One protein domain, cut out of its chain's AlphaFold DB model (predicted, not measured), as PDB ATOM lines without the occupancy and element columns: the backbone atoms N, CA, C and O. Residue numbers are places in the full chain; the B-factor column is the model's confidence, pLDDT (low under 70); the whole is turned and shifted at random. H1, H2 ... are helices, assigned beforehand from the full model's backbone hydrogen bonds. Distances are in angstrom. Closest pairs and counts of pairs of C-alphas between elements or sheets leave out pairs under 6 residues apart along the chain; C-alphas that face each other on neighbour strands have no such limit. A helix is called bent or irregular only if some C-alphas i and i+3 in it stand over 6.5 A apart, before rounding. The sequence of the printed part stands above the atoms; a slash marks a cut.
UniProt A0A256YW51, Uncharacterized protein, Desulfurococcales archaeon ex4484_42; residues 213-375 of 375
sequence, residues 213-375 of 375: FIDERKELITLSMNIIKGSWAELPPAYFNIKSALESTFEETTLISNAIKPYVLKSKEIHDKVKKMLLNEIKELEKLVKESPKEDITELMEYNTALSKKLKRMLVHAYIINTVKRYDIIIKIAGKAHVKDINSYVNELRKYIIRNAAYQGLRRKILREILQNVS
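AT A GLANCE: This is residues 213 to 375 of the 375 residues of an uncharacterized protein of Desulfurococcales archaeon ex4484_42 (UniProt A0A256YW51). Two long helices, H3 and H4, fold back on each other as a long hairpin that makes the spine of a rod. H1 packs on this spine toward one end, H2 crosses H4, and on the side of H4 away from H2 the helical hairpin of H6 and H7 covers part of the spine, with H5 at the far end. The printed part has 163 residues with seven named helices, H1 to H7 in chain order, and no named strand; the class is all helix. It is only just compact, close to loose, with a radius of gyration of the C-alphas of 17.8 A, and spans 59 by 27 by 23 A.

HOW THE PARTS SIT: Start at H3, residues 261 to 289, the hub, touching six other helices. H4, residues 297 to 324, touches it at a shallow tilt of 22 degrees, opposite ways, a hairpin; the closest C-alphas, His 271 and Ile 321, are 5.2 A apart. H1, residues 213 to 229, touches H4 at 37 degrees, only just steep, with C-alphas 217 and 304 5.7 A apart. H2, residues 237 to 247, touches residues 314 to 322 of H4 at a steep tilt of 59 degrees; the closest C-alphas, Ile 242 and Ala 318, are 5.0 A apart. H7, residues 364 to 374, touches H3 with its closest C-alphas, Val 374 and Ile 270, 5.7 A apart. H6, residues 342 to 359, forms a hairpin with H7 at a shallow tilt of 26 degrees, C-alphas 354 and 364 being closest at 6.3 A. H5, residues 327 to 336, touches H6, with C-alphas 334 and 345 closest at 5.9 A; H2 and H7 are apart. Helix packing is mostly crossed, at larger tilts. In H1, H3, H4 and H7 every O i to N i+4 pair is within hydrogen-bond range; H2 has 4 of 7, H5 5 of 6 and H6 12 of 14.

IN THESE COORDINATES: Find C-alpha 261 at (45.797, 1.951, -48.551); from there H3 runs 41.9 A to C-alpha 289 at (14.991, -9.805, -22.669). H4 is 40.7 A long, H6 26.2 A and H1 23.8 A. H2 is only just irregular: C-alphas 238 and 241 are 6.51 A apart. H7 ends at C-alpha 374, (38.302, -10.812, -36.806).

THE WHOLE: The C-alphas farthest apart, Asn 258 and Asp 296, are 60.3 A apart. The printed part has no cut. Look at residues 248 to 260 for the long link, H2 to H3. The mean pLDDT of the printed part is 88.6; residues 252 to 256, 292 to 293, 338 to 340, 359 and 375 are under 70.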
ATOM      1  N   PHE A 213      19.384  -9.696  -6.598       93.25
ATOM      2  CA  PHE A 213      19.354 -10.208  -7.970       93.25
ATOM      3  C   PHE A 213      18.128  -9.739  -8.759       93.25
ATOM      4  O   PHE A 213      18.226  -9.529  -9.969       93.25
ATOM      5  N   ILE A 214      16.985  -9.528  -8.097       92.44
ATOM      6  CA  ILE A 214      15.802  -8.920  -8.720       92.44
ATOM      7  C   ILE A 214      16.086  -7.472  -9.128       92.44
ATOM      8  O   ILE A 214      15.716  -7.072 -10.233       92.44
ATOM      9  N   ASP A 215      16.713  -6.688  -8.255       92.00
ATOM     10  CA  ASP A 215      17.005  -5.281  -8.522       92.00
ATOM     11  C   ASP A 215      18.091  -5.138  -9.600       92.00
ATOM     12  O   ASP A 215      17.894  -4.398 -10.564       92.00
ATOM     13  N   GLU A 216      19.152  -5.951  -9.548       92.44
ATOM     14  CA  GLU A 216      20.143  -6.040 -10.627       92.44
ATOM     15  C   GLU A 216      19.491  -6.420 -11.967       92.44
ATOM     16  O   GLU A 216      19.785  -5.816 -13.000       92.44
ATOM     17  N   ARG A 217      18.567  -7.389 -11.971       92.19
ATOM     18  CA  ARG A 217      17.858  -7.793 -13.192       92.19
ATOM     19  C   ARG A 217      17.100  -6.623 -13.810       92.19
ATOM     20  O   ARG A 217      17.163  -6.429 -15.022       92.19
ATOM     21  N   LYS A 218      16.368  -5.856 -12.995       91.38
ATOM     22  CA  LYS A 218      15.599  -4.692 -13.469       91.38
ATOM     23  C   LYS A 218      16.514  -3.669 -14.132       91.38
ATOM     24  O   LYS A 218      16.167  -3.155 -15.195       91.38
ATOM     25  N   GLU A 219      17.679  -3.408 -13.549       91.44
ATOM     26  CA  GLU A 219      18.656  -2.482 -14.123       91.44
ATOM     27  C   GLU A 219      19.233  -3.003 -15.435       91.44
ATOM     28  O   GLU A 219      19.243  -2.277 -16.429       91.44
ATOM     29  N   LEU A 220      19.641  -4.275 -15.480       92.69
ATOM     30  CA  LEU A 220      20.156  -4.894 -16.699       92.69
ATOM     31  C   LEU A 220      19.112  -4.873 -17.821       92.69
ATOM     32  O   LEU A 220      19.442  -4.459 -18.929       92.69
ATOM     33  N   ILE A 221      17.855  -5.231 -17.535       93.25
ATOM     34  CA  ILE A 221      16.752  -5.159 -18.506       93.25
ATOM     35  C   ILE A 221      16.526  -3.718 -18.965       93.25
ATOM     36  O   ILE A 221      16.369  -3.487 -20.163       93.25
ATOM     37  N   THR A 222      16.540  -2.746 -18.050       92.88
ATOM     38  CA  THR A 222      16.381  -1.322 -18.396       92.88
ATOM     39  C   THR A 222      17.463  -0.871 -19.371       92.88
ATOM     40  O   THR A 222      17.155  -0.333 -20.436       92.88
ATOM     41  N   LEU A 223      18.729  -1.164 -19.059       93.88
ATOM     42  CA  LEU A 223      19.862  -0.865 -19.935       93.88
ATOM     43  C   LEU A 223      19.709  -1.555 -21.295       93.88
ATOM     44  O   LEU A 223      19.872  -0.920 -22.335       93.88
ATOM     45  N   SER A 224      19.368  -2.844 -21.302       95.38
ATOM     46  CA  SER A 224      19.185  -3.616 -22.529       95.38
ATOM     47  C   SER A 224      18.071  -3.053 -23.406       95.38
ATOM     48  O   SER A 224      18.282  -2.850 -24.600       95.38
ATOM     49  N   MET A 225      16.915  -2.736 -22.823       95.31
ATOM     50  CA  MET A 225      15.775  -2.175 -23.545       95.31
ATOM     51  C   MET A 225      16.075  -0.791 -24.109       95.31
ATOM     52  O   MET A 225      15.707  -0.519 -25.250       95.31
ATOM     53  N   ASN A 226      16.779   0.061 -23.360       95.44
ATOM     54  CA  ASN A 226      17.176   1.381 -23.847       95.44
ATOM     55  C   ASN A 226      18.156   1.279 -25.023       95.44
ATOM     56  O   ASN A 226      18.037   2.048 -25.976       95.44
ATOM     57  N   ILE A 227      19.069   0.299 -25.022       95.94
ATOM     58  CA  ILE A 227      19.943   0.041 -26.178       95.94
ATOM     59  C   ILE A 227      19.138  -0.467 -27.381       95.94
ATOM     60  O   ILE A 227      19.314   0.051 -28.481       95.94
ATOM     61  N   ILE A 228      18.248  -1.446 -27.184       94.69
ATOM     62  CA  ILE A 228      17.417  -2.026 -28.257       94.69
ATOM     63  C   ILE A 228      16.536  -0.952 -28.909       94.69
ATOM     64  O   ILE A 228      16.429  -0.901 -30.132       94.69
ATOM     65  N   LYS A 229      15.933  -0.073 -28.102       95.25
ATOM     66  CA  LYS A 229      15.066   1.021 -28.567       95.25
ATOM     67  C   LYS A 229      15.833   2.227 -29.118       95.25
ATOM     68  O   LYS A 229      15.215   3.112 -29.699       95.25
ATOM     69  N   GLY A 230      17.148   2.301 -28.908       93.19
ATOM     70  CA  GLY A 230      17.941   3.484 -29.242       93.19
ATOM     71  C   GLY A 230      17.649   4.702 -28.352       93.19
ATOM     72  O   GLY A 230      17.877   5.839 -28.763       93.19
ATOM     73  N   SER A 231      17.160   4.491 -27.128       94.62
ATOM     74  CA  SER A 231      16.904   5.534 -26.123       94.62
ATOM     75  C   SER A 231      18.207   5.961 -25.437       94.62
ATOM     76  O   SER A 231      18.385   5.804 -24.233       94.62
ATOM     77  N   TRP A 232      19.159   6.474 -26.221       91.75
ATOM     78  CA  TRP A 232      20.531   6.714 -25.765       91.75
ATOM     79  C   TRP A 232      20.643   7.746 -24.643       91.75
ATOM     80  O   TRP A 232      21.540   7.617 -23.824       91.75
ATOM     81  N   ALA A 233      19.747   8.733 -24.578       89.69
ATOM     82  CA  ALA A 233      19.753   9.749 -23.520       89.69
ATOM     83  C   ALA A 233      19.523   9.161 -22.114       89.69
ATOM     84  O   ALA A 233      20.003   9.718 -21.134       89.69
ATOM     85  N   GLU A 234      18.856   8.006 -22.036       89.00
ATOM     86  CA  GLU A 234      18.544   7.292 -20.792       89.00
ATOM     87  C   GLU A 234      19.664   6.331 -20.358       89.00
ATOM     88  O   GLU A 234      19.534   5.609 -19.368       89.00
ATOM     89  N   LEU A 235      20.753   6.244 -21.130       89.19
ATOM     90  CA  LEU A 235      21.861   5.338 -20.851       89.19
ATOM     91  C   LEU A 235      23.029   6.062 -20.173       89.19
ATOM     92  O   LEU A 235      23.310   7.223 -20.474       89.19
ATOM     93  N   PRO A 236      23.805   5.358 -19.329       87.69
ATOM     94  CA  PRO A 236      25.072   5.880 -18.846       87.69
ATOM     95  C   PRO A 236      26.024   6.218 -20.011       87.69
ATOM     96  O   PRO A 236      26.076   5.457 -20.987       87.69
ATOM     97  N   PRO A 237      26.868   7.266 -19.895       87.00
ATOM     98  CA  PRO A 237      27.760   7.710 -20.973       87.00
ATOM     99  C   PRO A 237      28.661   6.620 -21.568       87.00
ATOM    100  O   PRO A 237      29.005   6.671 -22.747       87.00
ATOM    101  N   ALA A 238      29.017   5.597 -20.780       84.12
ATOM    102  CA  ALA A 238      29.794   4.450 -21.250       84.12
ATOM    103  C   ALA A 238      29.159   3.751 -22.472       84.12
ATOM    104  O   ALA A 238      29.874   3.266 -23.350       84.12
ATOM    105  N   TYR A 239      27.826   3.745 -22.563       90.69
ATOM    106  CA  TYR A 239      27.074   3.108 -23.642       90.69
ATOM    107  C   TYR A 239      26.930   3.985 -24.894       90.69
ATOM    108  O   TYR A 239      26.579   3.464 -25.951       90.69
ATOM    109  N   PHE A 240      27.267   5.280 -24.844       90.69
ATOM    110  CA  PHE A 240      27.184   6.165 -26.020       90.69
ATOM    111  C   PHE A 240      28.139   5.729 -27.136       90.69
ATOM    112  O   PHE A 240      27.871   5.941 -28.319       90.69
ATOM    113  N   ASN A 241      29.222   5.035 -26.780       91.00
ATOM    114  CA  ASN A 241      30.123   4.424 -27.752       91.00
ATOM    115  C   ASN A 241      29.410   3.401 -28.647       91.00
ATOM    116  O   ASN A 241      29.781   3.266 -29.812       91.00
ATOM    117  N   ILE A 242      28.384   2.709 -28.136       95.88
ATOM    118  CA  ILE A 242      27.589   1.753 -28.918       95.88
ATOM    119  C   ILE A 242      26.815   2.489 -30.007       95.88
ATOM    120  O   ILE A 242      26.901   2.086 -31.163       95.88
ATOM    121  N   LYS A 243      26.154   3.606 -29.674       95.31
ATOM    122  CA  LYS A 243      25.499   4.479 -30.660       95.31
ATOM    123  C   LYS A 243      26.474   4.879 -31.768       95.31
ATOM    124  O   LYS A 243      26.229   4.595 -32.937       95.31
ATOM    125  N   SER A 244      27.621   5.445 -31.384       92.75
ATOM    126  CA  SER A 244      28.640   5.896 -32.343       92.75
ATOM    127  C   SER A 244      29.157   4.761 -33.232       92.75
ATOM    128  O   SER A 244      29.441   4.981 -34.408       92.75
ATOM    129  N   ALA A 245      29.255   3.539 -32.702       95.75
ATOM    130  CA  ALA A 245      29.671   2.366 -33.461       95.75
ATOM    131  C   ALA A 245      28.584   1.855 -34.424       95.75
ATOM    132  O   ALA A 245      28.900   1.405 -35.526       95.75
ATOM    133  N   LEU A 246      27.308   1.931 -34.039       95.56
ATOM    134  CA  LEU A 246      26.182   1.565 -34.902       95.56
ATOM    135  C   LEU A 246      26.036   2.538 -36.077       95.56
ATOM    136  O   LEU A 246      25.885   2.103 -37.220       95.56
ATOM    137  N   GLU A 247      26.169   3.834 -35.807       93.81
ATOM    138  CA  GLU A 247      26.129   4.906 -36.811       93.81
ATOM    139  C   GLU A 247      27.411   4.963 -37.660       93.81
ATOM    140  O   GLU A 247      27.407   5.518 -38.753       93.81
ATOM    141  N   SER A 248      28.501   4.345 -37.193       91.44
ATOM    142  CA  SER A 248      29.812   4.382 -37.844       91.44
ATOM    143  C   SER A 248      29.790   3.850 -39.276       91.44
ATOM    144  O   SER A 248      29.515   2.669 -39.509       91.44
ATOM    145  N   THR A 249      30.171   4.690 -40.229       87.06
ATOM    146  CA  THR A 249      30.545   4.305 -41.591       87.06
ATOM    147  C   THR A 249      32.065   4.365 -41.732       87.06
ATOM    148  O   THR A 249      32.736   5.176 -41.093       87.06
ATOM    149  N   PHE A 250      32.629   3.468 -42.540       81.88
ATOM    150  CA  PHE A 250      34.050   3.507 -42.866       81.88
ATOM    151  C   PHE A 250      34.217   4.298 -44.166       81.88
ATOM    152  O   PHE A 250      34.134   3.734 -45.257       81.88
ATOM    153  N   GLU A 251      34.363   5.616 -44.043       72.38
ATOM    154  CA  GLU A 251      34.520   6.509 -45.191       72.38
ATOM    155  C   GLU A 251      35.854   6.246 -45.900       72.38
ATOM    156  O   GLU A 251      36.932   6.331 -45.307       72.38
ATOM    157  N   GLU A 252      35.786   5.913 -47.189       61.59
ATOM    158  CA  GLU A 252      36.966   5.849 -48.044       61.59
ATOM    159  C   GLU A 252      37.323   7.272 -48.464       61.59
ATOM    160  O   GLU A 252      36.700   7.859 -49.347       61.59
ATOM    161  N   THR A 253      38.318   7.864 -47.809       62.41
ATOM    162  CA  THR A 253      38.850   9.152 -48.249       62.41
ATOM    163  C   THR A 253      39.608   8.969 -49.564       62.41
ATOM    164  O   THR A 253      40.483   8.115 -49.699       62.41
ATOM    165  N   THR A 254      39.301   9.800 -50.558       56.34
ATOM    166  CA  THR A 254      39.938   9.774 -51.890       56.34
ATOM    167  C   THR A 254      41.420  10.177 -51.869       56.34
ATOM    168  O   THR A 254      42.125   9.983 -52.854       56.34
ATOM    169  N   LEU A 255      41.914  10.689 -50.735       62.78
ATOM    170  CA  LEU A 255      43.274  11.202 -50.521       62.78
ATOM    171  C   LEU A 255      44.193  10.230 -49.749       62.78
ATOM    172  O   LEU A 255      45.205  10.644 -49.182       62.78
ATOM    173  N   ILE A 256      43.861   8.937 -49.686       68.50
ATOM    174  CA  ILE A 256      44.723   7.947 -49.022       68.50
ATOM    175  C   ILE A 256      45.942   7.661 -49.902       68.50
ATOM    176  O   ILE A 256      45.813   7.233 -51.049       68.50
ATOM    177  N   SER A 257      47.146   7.837 -49.353       73.69
ATOM    178  CA  SER A 257      48.372   7.477 -50.067       73.69
ATOM    179  C   SER A 257      48.407   5.973 -50.375       73.69
ATOM    180  O   SER A 257      48.015   5.140 -49.550       73.69
ATOM    181  N   ASN A 258      48.945   5.594 -51.539       78.31
ATOM    182  CA  ASN A 258      49.077   4.183 -51.932       78.31
ATOM    183  C   ASN A 258      49.836   3.341 -50.888       78.31
ATOM    184  O   ASN A 258      49.565   2.152 -50.742       78.31
ATOM    185  N   ALA A 259      50.741   3.960 -50.122       80.31
ATOM    186  CA  ALA A 259      51.484   3.308 -49.047       80.31
ATOM    187  C   ALA A 259      50.611   2.921 -47.836       80.31
ATOM    188  O   ALA A 259      50.932   1.960 -47.139       80.31
ATOM    189  N   ILE A 260      49.522   3.654 -47.573       84.94
ATOM    190  CA  ILE A 260      48.649   3.447 -46.404       84.94
ATOM    191  C   ILE A 260      47.395   2.630 -46.759       84.94
ATOM    192  O   ILE A 260      46.825   1.958 -45.894       84.94
ATOM    193  N   LYS A 261      47.000   2.626 -48.037       87.38
ATOM    194  CA  LYS A 261      45.797   1.951 -48.551       87.38
ATOM    195  C   LYS A 261      45.608   0.502 -48.056       87.38
ATOM    196  O   LYS A 261      44.496   0.202 -47.617       87.38
ATOM    197  N   PRO A 262      46.629  -0.382 -48.022       89.00
ATOM    198  CA  PRO A 262      46.449  -1.752 -47.526       89.00
ATOM    199  C   PRO A 262      45.987  -1.823 -46.061       89.00
ATOM    200  O   PRO A 262      45.133  -2.639 -45.716       89.00
ATOM    201  N   TYR A 263      46.495  -0.937 -45.199       90.25
ATOM    202  CA  TYR A 263      46.128  -0.900 -43.778       90.25
ATOM    203  C   TYR A 263      44.719  -0.354 -43.563       90.25
ATOM    204  O   TYR A 263      44.006  -0.810 -42.667       90.25
ATOM    205  N   VAL A 264      44.300   0.599 -44.400       90.25
ATOM    206  CA  VAL A 264      42.935   1.137 -44.375       90.25
ATOM    207  C   VAL A 264      41.936   0.063 -44.789       90.25
ATOM    208  O   VAL A 264      40.965  -0.163 -44.072       90.25
ATOM    209  N   LEU A 265      42.212  -0.666 -45.875       90.94
ATOM    210  CA  LEU A 265      41.369  -1.779 -46.323       90.94
ATOM    211  C   LEU A 265      41.263  -2.875 -45.258       90.94
ATOM    212  O   LEU A 265      40.165  -3.346 -44.968       90.94
ATOM    213  N   LYS A 266      42.378  -3.234 -44.610       92.69
ATOM    214  CA  LYS A 266      42.355  -4.214 -43.516       92.69
ATOM    215  C   LYS A 266      41.582  -3.712 -42.293       92.69
ATOM    216  O   LYS A 266      40.853  -4.476 -41.667       92.69
ATOM    217  N   SER A 267      41.697  -2.427 -41.964       93.62
ATOM    218  CA  SER A 267      40.923  -1.808 -40.878       93.62
ATOM    219  C   SER A 267      39.426  -1.796 -41.174       93.62
ATOM    220  O   SER A 267      38.634  -2.064 -40.272       93.62
ATOM    221  N   LYS A 268      39.045  -1.545 -42.432       94.19
ATOM    222  CA  LYS A 268      37.661  -1.638 -42.912       94.19
ATOM    223  C   LYS A 268      37.123  -3.066 -42.810       94.19
ATOM    224  O   LYS A 268      36.038  -3.267 -42.276       94.19
ATOM    225  N   GLU A 269      37.908  -4.068 -43.210       94.50
ATOM    226  CA  GLU A 269      37.532  -5.481 -43.056       94.50
ATOM    227  C   GLU A 269      37.227  -5.828 -41.586       94.50
ATOM    228  O   GLU A 269      36.193  -6.428 -41.278       94.50
ATOM    229  N   ILE A 270      38.105  -5.419 -40.662       95.50
ATOM    230  CA  ILE A 270      37.911  -5.621 -39.219       95.50
ATOM    231  C   ILE A 270      36.671  -4.858 -38.732       95.50
ATOM    232  O   ILE A 270      35.852  -5.426 -38.009       95.50
ATOM    233  N   HIS A 271      36.516  -3.594 -39.134       95.88
ATOM    234  CA  HIS A 271      35.363  -2.759 -38.795       95.88
ATOM    235  C   HIS A 271      34.045  -3.451 -39.157       95.88
ATOM    236  O   HIS A 271      33.182  -3.613 -38.294       95.88
ATOM    237  N   ASP A 272      33.910  -3.910 -40.399       95.44
ATOM    238  CA  ASP A 272      32.660  -4.469 -40.916       95.44
ATOM    239  C   ASP A 272      32.324  -5.812 -40.258       95.44
ATOM    240  O   ASP A 272      31.175  -6.042 -39.859       95.44
ATOM    241  N   LYS A 273      33.331  -6.673 -40.045       96.38
ATOM    242  CA  LYS A 273      33.161  -7.929 -39.293       96.38
ATOM    243  C   LYS A 273      32.667  -7.665 -37.872       96.38
ATOM    244  O   LYS A 273      31.680  -8.263 -37.441       96.38
ATOM    245  N   VAL A 274      33.313  -6.749 -37.149       97.00
ATOM    246  CA  VAL A 274      32.947  -6.437 -35.759       97.00
ATOM    247  C   VAL A 274      31.590  -5.735 -35.687       97.00
ATOM    248  O   VAL A 274      30.806  -6.019 -34.781       97.00
ATOM    249  N   LYS A 275      31.253  -4.880 -36.659       96.88
ATOM    250  CA  LYS A 275      29.929  -4.248 -36.749       96.88
ATOM    251  C   LYS A 275      28.824  -5.284 -36.946       96.88
ATOM    252  O   LYS A 275      27.800  -5.218 -36.267       96.88
ATOM    253  N   LYS A 276      29.048  -6.298 -37.789       96.50
ATOM    254  CA  LYS A 276      28.121  -7.433 -37.939       96.50
ATOM    255  C   LYS A 276      27.951  -8.210 -36.628       96.50
ATOM    256  O   LYS A 276      26.823  -8.554 -36.276       96.50
ATOM    257  N   MET A 277      29.037  -8.445 -35.886       97.06
ATOM    258  CA  MET A 277      28.975  -9.083 -34.563       97.06
ATOM    259  C   MET A 277      28.176  -8.241 -33.560       97.06
ATOM    260  O   MET A 277      27.326  -8.790 -32.865       97.06
ATOM    261  N   LEU A 278      28.374  -6.918 -33.521       97.12
ATOM    262  CA  LEU A 278      27.602  -6.010 -32.662       97.12
ATOM    263  C   LEU A 278      26.098  -6.078 -32.960       97.12
ATOM    264  O   LEU A 278      25.295  -6.182 -32.036       97.12
ATOM    265  N   LEU A 279      25.715  -6.057 -34.239       96.69
ATOM    266  CA  LEU A 279      24.313  -6.186 -34.646       96.69
ATOM    267  C   LEU A 279      23.718  -7.539 -34.236       96.69
ATOM    268  O   LEU A 279      22.559  -7.601 -33.833       96.69
ATOM    269  N   ASN A 280      24.501  -8.617 -34.313       96.44
ATOM    270  CA  ASN A 280      24.059  -9.929 -33.846       96.44
ATOM    271  C   ASN A 280      23.870  -9.965 -32.320       96.44
ATOM    272  O   ASN A 280      22.857 -10.475 -31.853       96.44
ATOM    273  N   GLU A 281      24.782  -9.362 -31.549       95.81
ATOM    274  CA  GLU A 281      24.626  -9.250 -30.091       95.81
ATOM    275  C   GLU A 281      23.344  -8.501 -29.706       95.81
ATOM    276  O   GLU A 281      22.671  -8.917 -28.769       95.81
ATOM    277  N   ILE A 282      22.966  -7.443 -30.438       96.12
ATOM    278  CA  ILE A 282      21.705  -6.714 -30.199       96.12
ATOM    279  C   ILE A 282      20.492  -7.616 -30.444       96.12
ATOM    280  O   ILE A 282      19.578  -7.643 -29.625       96.12
ATOM    281  N   LYS A 283      20.489  -8.389 -31.537       95.81
ATOM    282  CA  LYS A 283      19.396  -9.331 -31.841       95.81
ATOM    283  C   LYS A 283      19.269 -10.421 -30.780       95.81
ATOM    284  O   LYS A 283      18.166 -10.800 -30.401       95.81
ATOM    285  N   GLU A 284      20.394 -10.949 -30.310       95.31
ATOM    286  CA  GLU A 284      20.406 -11.955 -29.246       95.31
ATOM    287  C   GLU A 284      19.983 -11.361 -27.900       95.31
ATOM    288  O   GLU A 284      19.263 -12.016 -27.150       95.31
ATOM    289  N   LEU A 285      20.357 -10.110 -27.621       95.38
ATOM    290  CA  LEU A 285      19.892  -9.380 -26.447       95.38
ATOM    291  C   LEU A 285      18.372  -9.187 -26.472       95.38
ATOM    292  O   LEU A 285      17.712  -9.404 -25.461       95.38
ATOM    293  N   GLU A 286      17.808  -8.835 -27.628       94.44
ATOM    294  CA  GLU A 286      16.362  -8.683 -27.798       94.44
ATOM    295  C   GLU A 286      15.602  -9.986 -27.517       94.44
ATOM    296  O   GLU A 286      14.536  -9.956 -26.904       94.44
ATOM    297  N   LYS A 287      16.154 -11.136 -27.922       93.25
ATOM    298  CA  LYS A 287      15.582 -12.450 -27.593       93.25
ATOM    299  C   LYS A 287      15.639 -12.724 -26.091       93.25
ATOM    300  O   LYS A 287      14.622 -13.083 -25.510       93.25
ATOM    301  N   LEU A 288      16.797 -12.496 -25.473       92.50
ATOM    302  CA  LEU A 288      17.037 -12.777 -24.057       92.50
ATOM    303  C   LEU A 288      16.136 -11.944 -23.127       92.50
ATOM    304  O   LEU A 288      15.652 -12.438 -22.112       92.50
ATOM    305  N   VAL A 289      15.867 -10.681 -23.473       92.06
ATOM    306  CA  VAL A 289      14.991  -9.805 -22.669       92.06
ATOM    307  C   VAL A 289      13.512 -10.225 -22.734       92.06
ATOM    308  O   VAL A 289      12.745  -9.886 -21.838       92.06
ATOM    309  N   LYS A 290      13.100 -10.983 -23.761       87.44
ATOM    310  CA  LYS A 290      11.722 -11.486 -23.913       87.44
ATOM    311  C   LYS A 290      11.453 -12.784 -23.138       87.44
ATOM    312  O   LYS A 290      10.312 -13.239 -23.123       87.44
ATOM    313  N   GLU A 291      12.469 -13.395 -22.530       82.94
ATOM    314  CA  GLU A 291      12.313 -14.628 -21.753       82.94
ATOM    315  C   GLU A 291      11.506 -14.416 -20.461       82.94
ATOM    316  O   GLU A 291      11.499 -13.334 -19.870       82.94
ATOM    317  N   SER A 292      10.823 -15.475 -20.015       65.94
ATOM    318  CA  SER A 292       9.950 -15.458 -18.838       65.94
ATOM    319  C   SER A 292      10.694 -15.055 -17.556       65.94
ATOM    320  O   SER A 292      11.852 -15.444 -17.362       65.94
ATOM    321  N   PRO A 293      10.029 -14.337 -16.633       68.19
ATOM    322  CA  PRO A 293      10.638 -13.923 -15.379       68.19
ATOM    323  C   PRO A 293      11.056 -15.135 -14.540       68.19
ATOM    324  O   PRO A 293      10.267 -16.036 -14.275       68.19
ATOM    325  N   LYS A 294      12.316 -15.125 -14.105       78.62
ATOM    326  CA  LYS A 294      12.890 -16.097 -13.166       78.62
ATOM    327  C   LYS A 294      12.598 -15.704 -11.719       78.62
ATOM    328  O   LYS A 294      12.617 -14.507 -11.405       78.62
ATOM    329  N   GLU A 295      12.349 -16.675 -10.844       79.75
ATOM    330  CA  GLU A 295      12.026 -16.416  -9.429       79.75
ATOM    331  C   GLU A 295      13.015 -17.028  -8.435       79.75
ATOM    332  O   GLU A 295      13.141 -16.510  -7.316       79.75
ATOM    333  N   ASP A 296      13.712 -18.096  -8.821       90.00
ATOM    334  CA  ASP A 296      14.764 -18.700  -8.008       90.00
ATOM    335  C   ASP A 296      16.068 -17.887  -8.077       90.00
ATOM    336  O   ASP A 296      16.375 -17.256  -9.091       90.00
ATOM    337  N   ILE A 297      16.850 -17.904  -6.993       88.62
ATOM    338  CA  ILE A 297      18.125 -17.178  -6.912       88.62
ATOM    339  C   ILE A 297      19.100 -17.668  -7.988       88.62
ATOM    340  O   ILE A 297      19.715 -16.842  -8.659       88.62
ATOM    341  N   THR A 298      19.217 -18.979  -8.196       89.31
ATOM    342  CA  THR A 298      20.159 -19.557  -9.166       89.31
ATOM    343  C   THR A 298      19.792 -19.143 -10.585       89.31
ATOM    344  O   THR A 298      20.638 -18.650 -11.330       89.31
ATOM    345  N   GLU A 299      18.509 -19.242 -10.934       91.00
ATOM    346  CA  GLU A 299      18.018 -18.825 -12.249       91.00
ATOM    347  C   GLU A 299      18.193 -17.316 -12.484       91.00
ATOM    348  O   GLU A 299      18.579 -16.891 -13.576       91.00
ATOM    349  N   LEU A 300      17.940 -16.489 -11.462       91.38
ATOM    350  CA  LEU A 300      18.185 -15.047 -11.520       91.38
ATOM    351  C   LEU A 300      19.670 -14.741 -11.755       91.38
ATOM    352  O   LEU A 300      20.003 -13.882 -12.572       91.38
ATOM    353  N   MET A 301      20.567 -15.451 -11.068       90.50
ATOM    354  CA  MET A 301      22.014 -15.298 -11.223       90.50
ATOM    355  C   MET A 301      22.483 -15.643 -12.638       90.50
ATOM    356  O   MET A 301      23.260 -14.886 -13.230       90.50
ATOM    357  N   GLU A 302      22.030 -16.766 -13.191       90.94
ATOM    358  CA  GLU A 302      22.382 -17.195 -14.549       90.94
ATOM    359  C   GLU A 302      21.880 -16.196 -15.592       90.94
ATOM    360  O   GLU A 302      22.646 -15.743 -16.451       90.94
ATOM    361  N   TYR A 303      20.626 -15.763 -15.454       92.12
ATOM    362  CA  TYR A 303      20.007 -14.784 -16.337       92.12
ATOM    363  C   TYR A 303      20.732 -13.426 -16.306       92.12
ATOM    364  O   TYR A 303      21.127 -12.893 -17.348       92.12
ATOM    365  N   ASN A 304      21.005 -12.891 -15.110       92.56
ATOM    366  CA  ASN A 304      21.747 -11.636 -14.946       92.56
ATOM    367  C   ASN A 304      23.174 -11.745 -15.501       92.56
ATOM    368  O   ASN A 304      23.701 -10.793 -16.086       92.56
ATOM    369  N   THR A 305      23.810 -12.910 -15.360       91.44
ATOM    370  CA  THR A 305      25.136 -13.174 -15.937       91.44
ATOM    371  C   THR A 305      25.094 -13.125 -17.460       91.44
ATOM    372  O   THR A 305      25.941 -12.460 -18.069       91.44
ATOM    373  N   ALA A 306      24.094 -13.753 -18.084       92.75
ATOM    374  CA  ALA A 306      23.910 -13.725 -19.531       92.75
ATOM    375  C   ALA A 306      23.712 -12.290 -20.051       92.75
ATOM    376  O   ALA A 306      24.456 -11.855 -20.939       92.75
ATOM    377  N   LEU A 307      22.800 -11.518 -19.443       93.06
ATOM    378  CA  LEU A 307      22.564 -10.110 -19.797       93.06
ATOM    379  C   LEU A 307      23.827  -9.254 -19.627       93.06
ATOM    380  O   LEU A 307      24.237  -8.541 -20.547       93.06
ATOM    381  N   SER A 308      24.493  -9.353 -18.473       91.88
ATOM    382  CA  SER A 308      25.713  -8.586 -18.190       91.88
ATOM    383  C   SER A 308      26.821  -8.896 -19.203       91.88
ATOM    384  O   SER A 308      27.493  -7.984 -19.696       91.88
ATOM    385  N   LYS A 309      27.002 -10.174 -19.564       91.38
ATOM    386  CA  LYS A 309      27.995 -10.603 -20.557       91.38
ATOM    387  C   LYS A 309      27.686 -10.034 -21.942       91.38
ATOM    388  O   LYS A 309      28.615  -9.556 -22.596       91.38
ATOM    389  N   LYS A 310      26.416 -10.026 -22.367       93.62
ATOM    390  CA  LYS A 310      25.979  -9.400 -23.628       93.62
ATOM    391  C   LYS A 310      26.330  -7.915 -23.672       93.62
ATOM    392  O   LYS A 310      27.057  -7.485 -24.567       93.62
ATOM    393  N   LEU A 311      25.922  -7.156 -22.655       94.00
ATOM    394  CA  LEU A 311      26.201  -5.718 -22.561       94.00
ATOM    395  C   LEU A 311      27.711  -5.420 -22.609       94.00
ATOM    396  O   LEU A 311      28.157  -4.541 -23.349       94.00
ATOM    397  N   LYS A 312      28.523  -6.198 -21.883       91.88
ATOM    398  CA  LYS A 312      29.991  -6.064 -21.882       91.88
ATOM    399  C   LYS A 312      30.611  -6.368 -23.248       91.88
ATOM    400  O   LYS A 312      31.512  -5.646 -23.674       91.88
ATOM    401  N   ARG A 313      30.135  -7.399 -23.957       94.31
ATOM    402  CA  ARG A 313      30.588  -7.713 -25.327       94.31
ATOM    403  C   ARG A 313      30.256  -6.586 -26.298       94.31
ATOM    404  O   ARG A 313      31.111  -6.207 -27.090       94.31
ATOM    405  N   MET A 314      29.069  -5.993 -26.190       95.69
ATOM    406  CA  MET A 314      28.670  -4.863 -27.033       95.69
ATOM    407  C   MET A 314      29.562  -3.634 -26.832       95.69
ATOM    408  O   MET A 314      29.989  -3.034 -27.817       95.69
ATOM    409  N   LEU A 315      29.913  -3.297 -25.584       94.56
ATOM    410  CA  LEU A 315      30.866  -2.217 -25.288       94.56
ATOM    411  C   LEU A 315      32.242  -2.478 -25.923       94.56
ATOM    412  O   LEU A 315      32.854  -1.567 -26.478       94.56
ATOM    413  N   VAL A 316      32.711  -3.729 -25.892       95.06
ATOM    414  CA  VAL A 316      33.973  -4.121 -26.533       95.06
ATOM    415  C   VAL A 316      33.894  -4.017 -28.059       95.06
ATOM    416  O   VAL A 316      34.798  -3.441 -28.666       95.06
ATOM    417  N   HIS A 317      32.826  -4.524 -28.685       96.12
ATOM    418  CA  HIS A 317      32.625  -4.379 -30.128       96.12
ATOM    419  C   HIS A 317      32.629  -2.903 -30.536       96.12
ATOM    420  O   HIS A 317      33.354  -2.513 -31.452       96.12
ATOM    421  N   ALA A 318      31.879  -2.074 -29.809       95.94
ATOM    422  CA  ALA A 318      31.792  -0.644 -30.059       95.94
ATOM    423  C   ALA A 318      33.153   0.056 -29.949       95.94
ATOM    424  O   ALA A 318      33.509   0.871 -30.802       95.94
ATOM    425  N   TYR A 319      33.947  -0.298 -28.936       95.75
ATOM    426  CA  TYR A 319      35.301   0.221 -28.772       95.75
ATOM    427  C   TYR A 319      36.208  -0.124 -29.958       95.75
ATOM    428  O   TYR A 319      36.906   0.756 -30.468       95.75
ATOM    429  N   ILE A 320      36.187  -1.380 -30.418       95.50
ATOM    430  CA  ILE A 320      36.994  -1.809 -31.567       95.50
ATOM    431  C   ILE A 320      36.577  -1.019 -32.811       95.50
ATOM    432  O   ILE A 320      37.435  -0.377 -33.408       95.50
ATOM    433  N   ILE A 321      35.280  -0.990 -33.143       95.94
ATOM    434  CA  ILE A 321      34.718  -0.272 -34.305       95.94
ATOM    435  C   ILE A 321      35.168   1.192 -34.319       95.94
ATOM    436  O   ILE A 321      35.752   1.666 -35.295       95.94
ATOM    437  N   ASN A 322      34.964   1.899 -33.204       94.50
ATOM    438  CA  ASN A 322      35.309   3.315 -33.092       94.50
ATOM    439  C   ASN A 322      36.822   3.574 -33.095       94.50
ATOM    440  O   ASN A 322      37.245   4.683 -33.415       94.50
ATOM    441  N   THR A 323      37.638   2.575 -32.756       94.12
ATOM    442  CA  THR A 323      39.101   2.679 -32.800       94.12
ATOM    443  C   THR A 323      39.634   2.439 -34.209       94.12
ATOM    444  O   THR A 323      40.454   3.216 -34.686       94.12
ATOM    445  N   VAL A 324      39.180   1.384 -34.892       93.75
ATOM    446  CA  VAL A 324      39.742   0.986 -36.195       93.75
ATOM    447  C   VAL A 324      39.310   1.897 -37.342       93.75
ATOM    448  O   VAL A 324      39.988   1.931 -38.360       93.75
ATOM    449  N   LYS A 325      38.232   2.676 -37.180       91.81
ATOM    450  CA  LYS A 325      37.817   3.684 -38.171       91.81
ATOM    451  C   LYS A 325      38.696   4.939 -38.194       91.81
ATOM    452  O   LYS A 325      38.602   5.753 -39.104       91.81
ATOM    453  N   ARG A 326      39.516   5.146 -37.161       91.44
ATOM    454  CA  ARG A 326      40.273   6.387 -36.975       91.44
ATOM    455  C   ARG A 326      41.555   6.401 -37.796       91.44
ATOM    456  O   ARG A 326      42.513   5.698 -37.476       91.44
ATOM    457  N   TYR A 327      41.599   7.265 -38.805       88.56
ATOM    458  CA  TYR A 327      42.736   7.370 -39.721       88.56
ATOM    459  C   TYR A 327      44.059   7.733 -39.022       88.56
ATOM    460  O   TYR A 327      45.102   7.163 -39.339       88.56
ATOM    461  N   ASP A 328      44.021   8.596 -38.003       89.62
ATOM    462  CA  ASP A 328      45.199   8.959 -37.203       89.62
ATOM    463  C   ASP A 328      45.794   7.754 -36.452       89.62
ATOM    464  O   ASP A 328      47.015   7.601 -36.356       89.62
ATOM    465  N   ILE A 329      44.935   6.849 -35.971       91.56
ATOM    466  CA  ILE A 329      45.357   5.598 -35.336       91.56
ATOM    467  C   ILE A 329      45.949   4.658 -36.385       91.56
ATOM    468  O   ILE A 329      47.020   4.099 -36.148       91.56
ATOM    469  N   ILE A 330      45.309   4.516 -37.548       90.62
ATOM    470  CA  ILE A 330      45.810   3.669 -38.641       90.62
ATOM    471  C   ILE A 330      47.227   4.096 -39.043       90.62
ATOM    472  O   ILE A 330      48.123   3.254 -39.044       90.62
ATOM    473  N   ILE A 331      47.456   5.391 -39.294       88.88
ATOM    474  CA  ILE A 331      48.782   5.933 -39.641       88.88
ATOM    475  C   ILE A 331      49.799   5.624 -38.545       88.88
ATOM    476  O   ILE A 331      50.890   5.121 -38.816       88.88
ATOM    477  N   LYS A 332      49.438   5.900 -37.289       90.44
ATOM    478  CA  LYS A 332      50.321   5.686 -36.141       90.44
ATOM    479  C   LYS A 332      50.750   4.226 -36.000       90.44
ATOM    480  O   LYS A 332      51.890   3.967 -35.620       90.44
ATOM    481  N   ILE A 333      49.849   3.280 -36.251       91.75
ATOM    482  CA  ILE A 333      50.156   1.849 -36.181       91.75
ATOM    483  C   ILE A 333      50.949   1.400 -37.410       91.75
ATOM    484  O   ILE A 333      51.940   0.692 -37.252       91.75
ATOM    485  N   ALA A 334      50.595   1.870 -38.608       88.06
ATOM    486  CA  ALA A 334      51.338   1.580 -39.832       88.06
ATOM    487  C   ALA A 334      52.804   2.041 -39.747       88.06
ATOM    488  O   ALA A 334      53.703   1.297 -40.131       88.06
ATOM    489  N   GLY A 335      53.065   3.219 -39.164       85.19
ATOM    490  CA  GLY A 335      54.426   3.714 -38.937       85.19
ATOM    491  C   GLY A 335      55.250   2.844 -37.978       85.19
ATOM    492  O   GLY A 335      56.465   2.757 -38.120       85.19
ATOM    493  N   LYS A 336      54.601   2.155 -37.030       84.06
ATOM    494  CA  LYS A 336      55.264   1.211 -36.110       84.06
ATOM    495  C   LYS A 336      55.509  -0.158 -36.720       84.06
ATOM    496  O   LYS A 336      56.449  -0.833 -36.322       84.06
ATOM    497  N   ALA A 337      54.660  -0.571 -37.652       78.19
ATOM    498  CA  ALA A 337      54.680  -1.910 -38.220       78.19
ATOM    499  C   ALA A 337      55.836  -2.160 -39.211       78.19
ATOM    500  O   ALA A 337      55.888  -3.252 -39.765       78.19
ATOM    501  N   HIS A 338      56.747  -1.194 -39.415       67.31
ATOM    502  CA  HIS A 338      57.708  -1.136 -40.525       67.31
ATOM    503  C   HIS A 338      56.991  -1.333 -41.871       67.31
ATOM    504  O   HIS A 338      56.759  -2.449 -42.321       67.31
ATOM    505  N   VAL A 339      56.588  -0.215 -42.483       59.69
ATOM    506  CA  VAL A 339      55.757  -0.106 -43.697       59.69
ATOM    507  C   VAL A 339      56.025  -1.236 -44.712       59.69
ATOM    508  O   VAL A 339      56.990  -1.138 -45.464       59.69
ATOM    509  N   LYS A 340      55.171  -2.281 -44.714       62.34
ATOM    510  CA  LYS A 340      54.826  -3.240 -45.799       62.34
ATOM    511  C   LYS A 340      54.259  -4.573 -45.290       62.34
ATOM    512  O   LYS A 340      53.700  -5.309 -46.097       62.34
ATOM    513  N   ASP A 341      54.352  -4.884 -43.997       82.12
ATOM    514  CA  ASP A 341      53.783  -6.126 -43.457       82.12
ATOM    515  C   ASP A 341      52.406  -5.905 -42.807       82.12
ATOM    516  O   ASP A 341      52.265  -5.279 -41.751       82.12
ATOM    517  N   ILE A 342      51.370  -6.457 -43.443       87.88
ATOM    518  CA  ILE A 342      49.994  -6.398 -42.946       87.88
ATOM    519  C   ILE A 342      49.808  -7.206 -41.654       87.88
ATOM    520  O   ILE A 342      49.003  -6.822 -40.807       87.88
ATOM    521  N   ASN A 343      50.578  -8.281 -41.459       88.94
ATOM    522  CA  ASN A 343      50.501  -9.109 -40.256       88.94
ATOM    523  C   ASN A 343      51.121  -8.380 -39.060       88.94
ATOM    524  O   ASN A 343      50.518  -8.334 -37.985       88.94
ATOM    525  N   SER A 344      52.276  -7.738 -39.259       89.12
ATOM    526  CA  SER A 344      52.869  -6.803 -38.296       89.12
ATOM    527  C   SER A 344      51.887  -5.687 -37.924       89.12
ATOM    528  O   SER A 344      51.647  -5.449 -36.737       89.12
ATOM    529  N   TYR A 345      51.218  -5.077 -38.911       92.25
ATOM    530  CA  TYR A 345      50.188  -4.064 -38.663       92.25
ATOM    531  C   TYR A 345      49.040  -4.590 -37.792       92.25
ATOM    532  O   TYR A 345      48.698  -3.966 -36.786       92.25
ATOM    533  N   VAL A 346      48.465  -5.746 -38.135       92.38
ATOM    534  CA  VAL A 346      47.373  -6.362 -37.368       92.38
ATOM    535  C   VAL A 346      47.814  -6.674 -35.936       92.38
ATOM    536  O   VAL A 346      47.069  -6.417 -34.985       92.38
ATOM    537  N   ASN A 347      49.032  -7.177 -35.751       91.50
ATOM    538  CA  ASN A 347      49.576  -7.466 -34.426       91.50
ATOM    539  C   ASN A 347      49.772  -6.194 -33.590       91.50
ATOM    540  O   ASN A 347      49.387  -6.167 -32.417       91.50
ATOM    541  N   GLU A 348      50.310  -5.123 -34.172       92.88
ATOM    542  CA  GLU A 348      50.454  -3.836 -33.485       92.88
ATOM    543  C   GLU A 348      49.100  -3.175 -33.197       92.88
ATOM    544  O   GLU A 348      48.903  -2.621 -32.109       92.88
ATOM    545  N   LEU A 349      48.124  -3.304 -34.100       93.50
ATOM    546  CA  LEU A 349      46.752  -2.847 -33.884       93.50
ATOM    547  C   LEU A 349      46.105  -3.594 -32.711       93.50
ATOM    548  O   LEU A 349      45.564  -2.962 -31.803       93.50
ATOM    549  N   ARG A 350      46.222  -4.928 -32.665       92.75
ATOM    550  CA  ARG A 350      45.741  -5.756 -31.546       92.75
ATOM    551  C   ARG A 350      46.361  -5.320 -30.222       92.75
ATOM    552  O   ARG A 350      45.638  -5.085 -29.252       92.75
ATOM    553  N   LYS A 351      47.691  -5.159 -30.173       91.38
ATOM    554  CA  LYS A 351      48.399  -4.675 -28.974       91.38
ATOM    555  C   LYS A 351      47.903  -3.292 -28.559       91.38
ATOM    556  O   LYS A 351      47.667  -3.059 -27.372       91.38
ATOM    557  N   TYR A 352      47.717  -2.385 -29.519       92.62
ATOM    558  CA  TYR A 352      47.205  -1.043 -29.265       92.62
ATOM    559  C   TYR A 352      45.794  -1.080 -28.670       92.62
ATOM    560  O   TYR A 352      45.578  -0.474 -27.620       92.62
ATOM    561  N   ILE A 353      44.862  -1.809 -29.288       92.81
ATOM    562  CA  ILE A 353      43.475  -1.944 -28.824       92.81
ATOM    563  C   ILE A 353      43.458  -2.536 -27.407       92.81
ATOM    564  O   ILE A 353      42.910  -1.920 -26.498       92.81
ATOM    565  N   ILE A 354      44.130  -3.667 -27.168       90.12
ATOM    566  CA  ILE A 354      44.143  -4.339 -25.854       90.12
ATOM    567  C   ILE A 354      44.734  -3.445 -24.757       90.12
ATOM    568  O   ILE A 354      44.226  -3.409 -23.631       90.12
ATOM    569  N   ARG A 355      45.816  -2.721 -25.065       86.75
ATOM    570  CA  ARG A 355      46.471  -1.832 -24.101       86.75
ATOM    571  C   ARG A 355      45.585  -0.643 -23.747       86.75
ATOM    572  O   ARG A 355      45.475  -0.317 -22.569       86.75
ATOM    573  N   ASN A 356      44.974  -0.002 -24.742       86.88
ATOM    574  CA  ASN A 356      44.189   1.210 -24.521       86.88
ATOM    575  C   ASN A 356      42.802   0.922 -23.932       86.88
ATOM    576  O   ASN A 356      42.331   1.688 -23.097       86.88
ATOM    577  N   ALA A 357      42.192  -0.210 -24.279       83.25
ATOM    578  CA  ALA A 357      40.907  -0.627 -23.726       83.25
ATOM    579  C   ALA A 357      40.954  -0.839 -22.205       83.25
ATOM    580  O   ALA A 357      39.983  -0.567 -21.502       83.25
ATOM    581  N   ALA A 358      42.104  -1.277 -21.680       72.12
ATOM    582  CA  ALA A 358      42.302  -1.463 -20.246       72.12
ATOM    583  C   ALA A 358      42.178  -0.147 -19.457       72.12
ATOM    584  O   ALA A 358      41.681  -0.160 -18.335       72.12
ATOM    585  N   TYR A 359      42.581   0.985 -20.047       69.06
ATOM    586  CA  TYR A 359      42.396   2.303 -19.431       69.06
ATOM    587  C   TYR A 359      40.927   2.735 -19.388       69.06
ATOM    588  O   TYR A 359      40.570   3.570 -18.566       69.06
ATOM    589  N   GLN A 360      40.081   2.154 -20.242       73.38
ATOM    590  CA  GLN A 360      38.636   2.395 -20.277       73.38
ATOM    591  C   GLN A 360      37.843   1.356 -19.468       73.38
ATOM    592  O   GLN A 360      36.619   1.353 -19.512       73.38
ATOM    593  N   GLY A 361      38.525   0.451 -18.754       73.56
ATOM    594  CA  GLY A 361      37.877  -0.586 -17.950       73.56
ATOM    595  C   GLY A 361      37.228  -1.716 -18.757       73.56
ATOM    596  O   GLY A 361      36.395  -2.443 -18.226       73.56
ATOM    597  N   LEU A 362      37.591  -1.887 -20.034       84.56
ATOM    598  CA  LEU A 362      37.050  -2.955 -20.880       84.56
ATOM    599  C   LEU A 362      37.769  -4.295 -20.648       84.56
ATOM    600  O   LEU A 362      38.991  -4.357 -20.470       84.56
ATOM    601  N   ARG A 363      37.009  -5.394 -20.723       80.50
ATOM    602  CA  ARG A 363      37.496  -6.749 -20.418       80.50
ATOM    603  C   ARG A 363      38.469  -7.277 -21.475       80.50
ATOM    604  O   ARG A 363      38.088  -7.577 -22.609       80.50
ATOM    605  N   ARG A 364      39.733  -7.474 -21.078       83.31
ATOM    606  CA  ARG A 364      40.813  -7.981 -21.953       83.31
ATOM    607  C   ARG A 364      40.533  -9.371 -22.522       83.31
ATOM    608  O   ARG A 364      40.938  -9.633 -23.650       83.31
ATOM    609  N   LYS A 365      39.868 -10.254 -21.767       84.75
ATOM    610  CA  LYS A 365      39.515 -11.607 -22.229       84.75
ATOM    611  C   LYS A 365      38.558 -11.545 -23.421       84.75
ATOM    612  O   LYS A 365      38.870 -12.100 -24.468       84.75
ATOM    613  N   ILE A 366      37.486 -10.760 -23.291       85.25
ATOM    614  CA  ILE A 366      36.502 -10.525 -24.360       85.25
ATOM    615  C   ILE A 366      37.169  -9.877 -25.585       85.25
ATOM    616  O   ILE A 366      36.947 -10.307 -26.712       85.25
ATOM    617  N   LEU A 367      38.039  -8.883 -25.373       88.56
ATOM    618  CA  LEU A 367      38.804  -8.248 -26.455       88.56
ATOM    619  C   LEU A 367      39.671  -9.242 -27.228       88.56
ATOM    620  O   LEU A 367      39.676  -9.215 -28.454       88.56
ATOM    621  N   ARG A 368      40.415 -10.103 -26.525       88.69
ATOM    622  CA  ARG A 368      41.277 -11.111 -27.158       88.69
ATOM    623  C   ARG A 368      40.461 -12.110 -27.968       88.69
ATOM    624  O   ARG A 368      40.833 -12.369 -29.104       88.69
ATOM    625  N   GLU A 369      39.357 -12.598 -27.408       90.00
ATOM    626  CA  GLU A 369      38.435 -13.519 -28.082       90.00
ATOM    627  C   GLU A 369      37.905 -12.915 -29.391       90.00
ATOM    628  O   GLU A 369      38.022 -13.519 -30.453       90.00
ATOM    629  N   ILE A 370      37.388 -11.682 -29.345       90.00
ATOM    630  CA  ILE A 370      36.853 -11.011 -30.537       90.00
ATOM    631  C   ILE A 370      37.963 -10.764 -31.561       90.00
ATOM    632  O   ILE A 370      37.795 -11.095 -32.731       90.00
ATOM    633  N   LEU A 371      39.109 -10.218 -31.141       89.12
ATOM    634  CA  LEU A 371      40.220  -9.903 -32.044       89.12
ATOM    635  C   LEU A 371      40.828 -11.155 -32.695       89.12
ATOM    636  O   LEU A 371      41.244 -11.088 -33.852       89.12
ATOM    637  N   GLN A 372      40.865 -12.297 -32.007       88.94
ATOM    638  CA  GLN A 372      41.288 -13.567 -32.612       88.94
ATOM    639  C   GLN A 372      40.389 -13.969 -33.787       88.94
ATOM    640  O   GLN A 372      40.897 -14.459 -34.788       88.94
ATOM    641  N   ASN A 373      39.087 -13.683 -33.710       84.25
ATOM    642  CA  ASN A 373      38.117 -14.067 -34.738       84.25
ATOM    643  C   ASN A 373      38.048 -13.105 -35.934       84.25
ATOM    644  O   ASN A 373      37.534 -13.477 -36.988       84.25
ATOM    645  N   VAL A 374      38.513 -11.858 -35.784       83.25
ATOM    646  CA  VAL A 374      38.302 -10.812 -36.806       83.25
ATOM    647  C   VAL A 374      39.570 -10.251 -37.435       83.25
ATOM    648  O   VAL A 374      39.457  -9.629 -38.491       83.25
ATOM    649  N   SER A 375      40.742 -10.432 -36.810       69.12
ATOM    650  CA  SER A 375      41.989  -9.796 -37.282       69.12
ATOM    651  C   SER A 375      42.903 -10.724 -38.066       69.12
ATOM    652  O   SER A 375      43.170 -11.840 -37.562       69.12
TER     653      SER A 375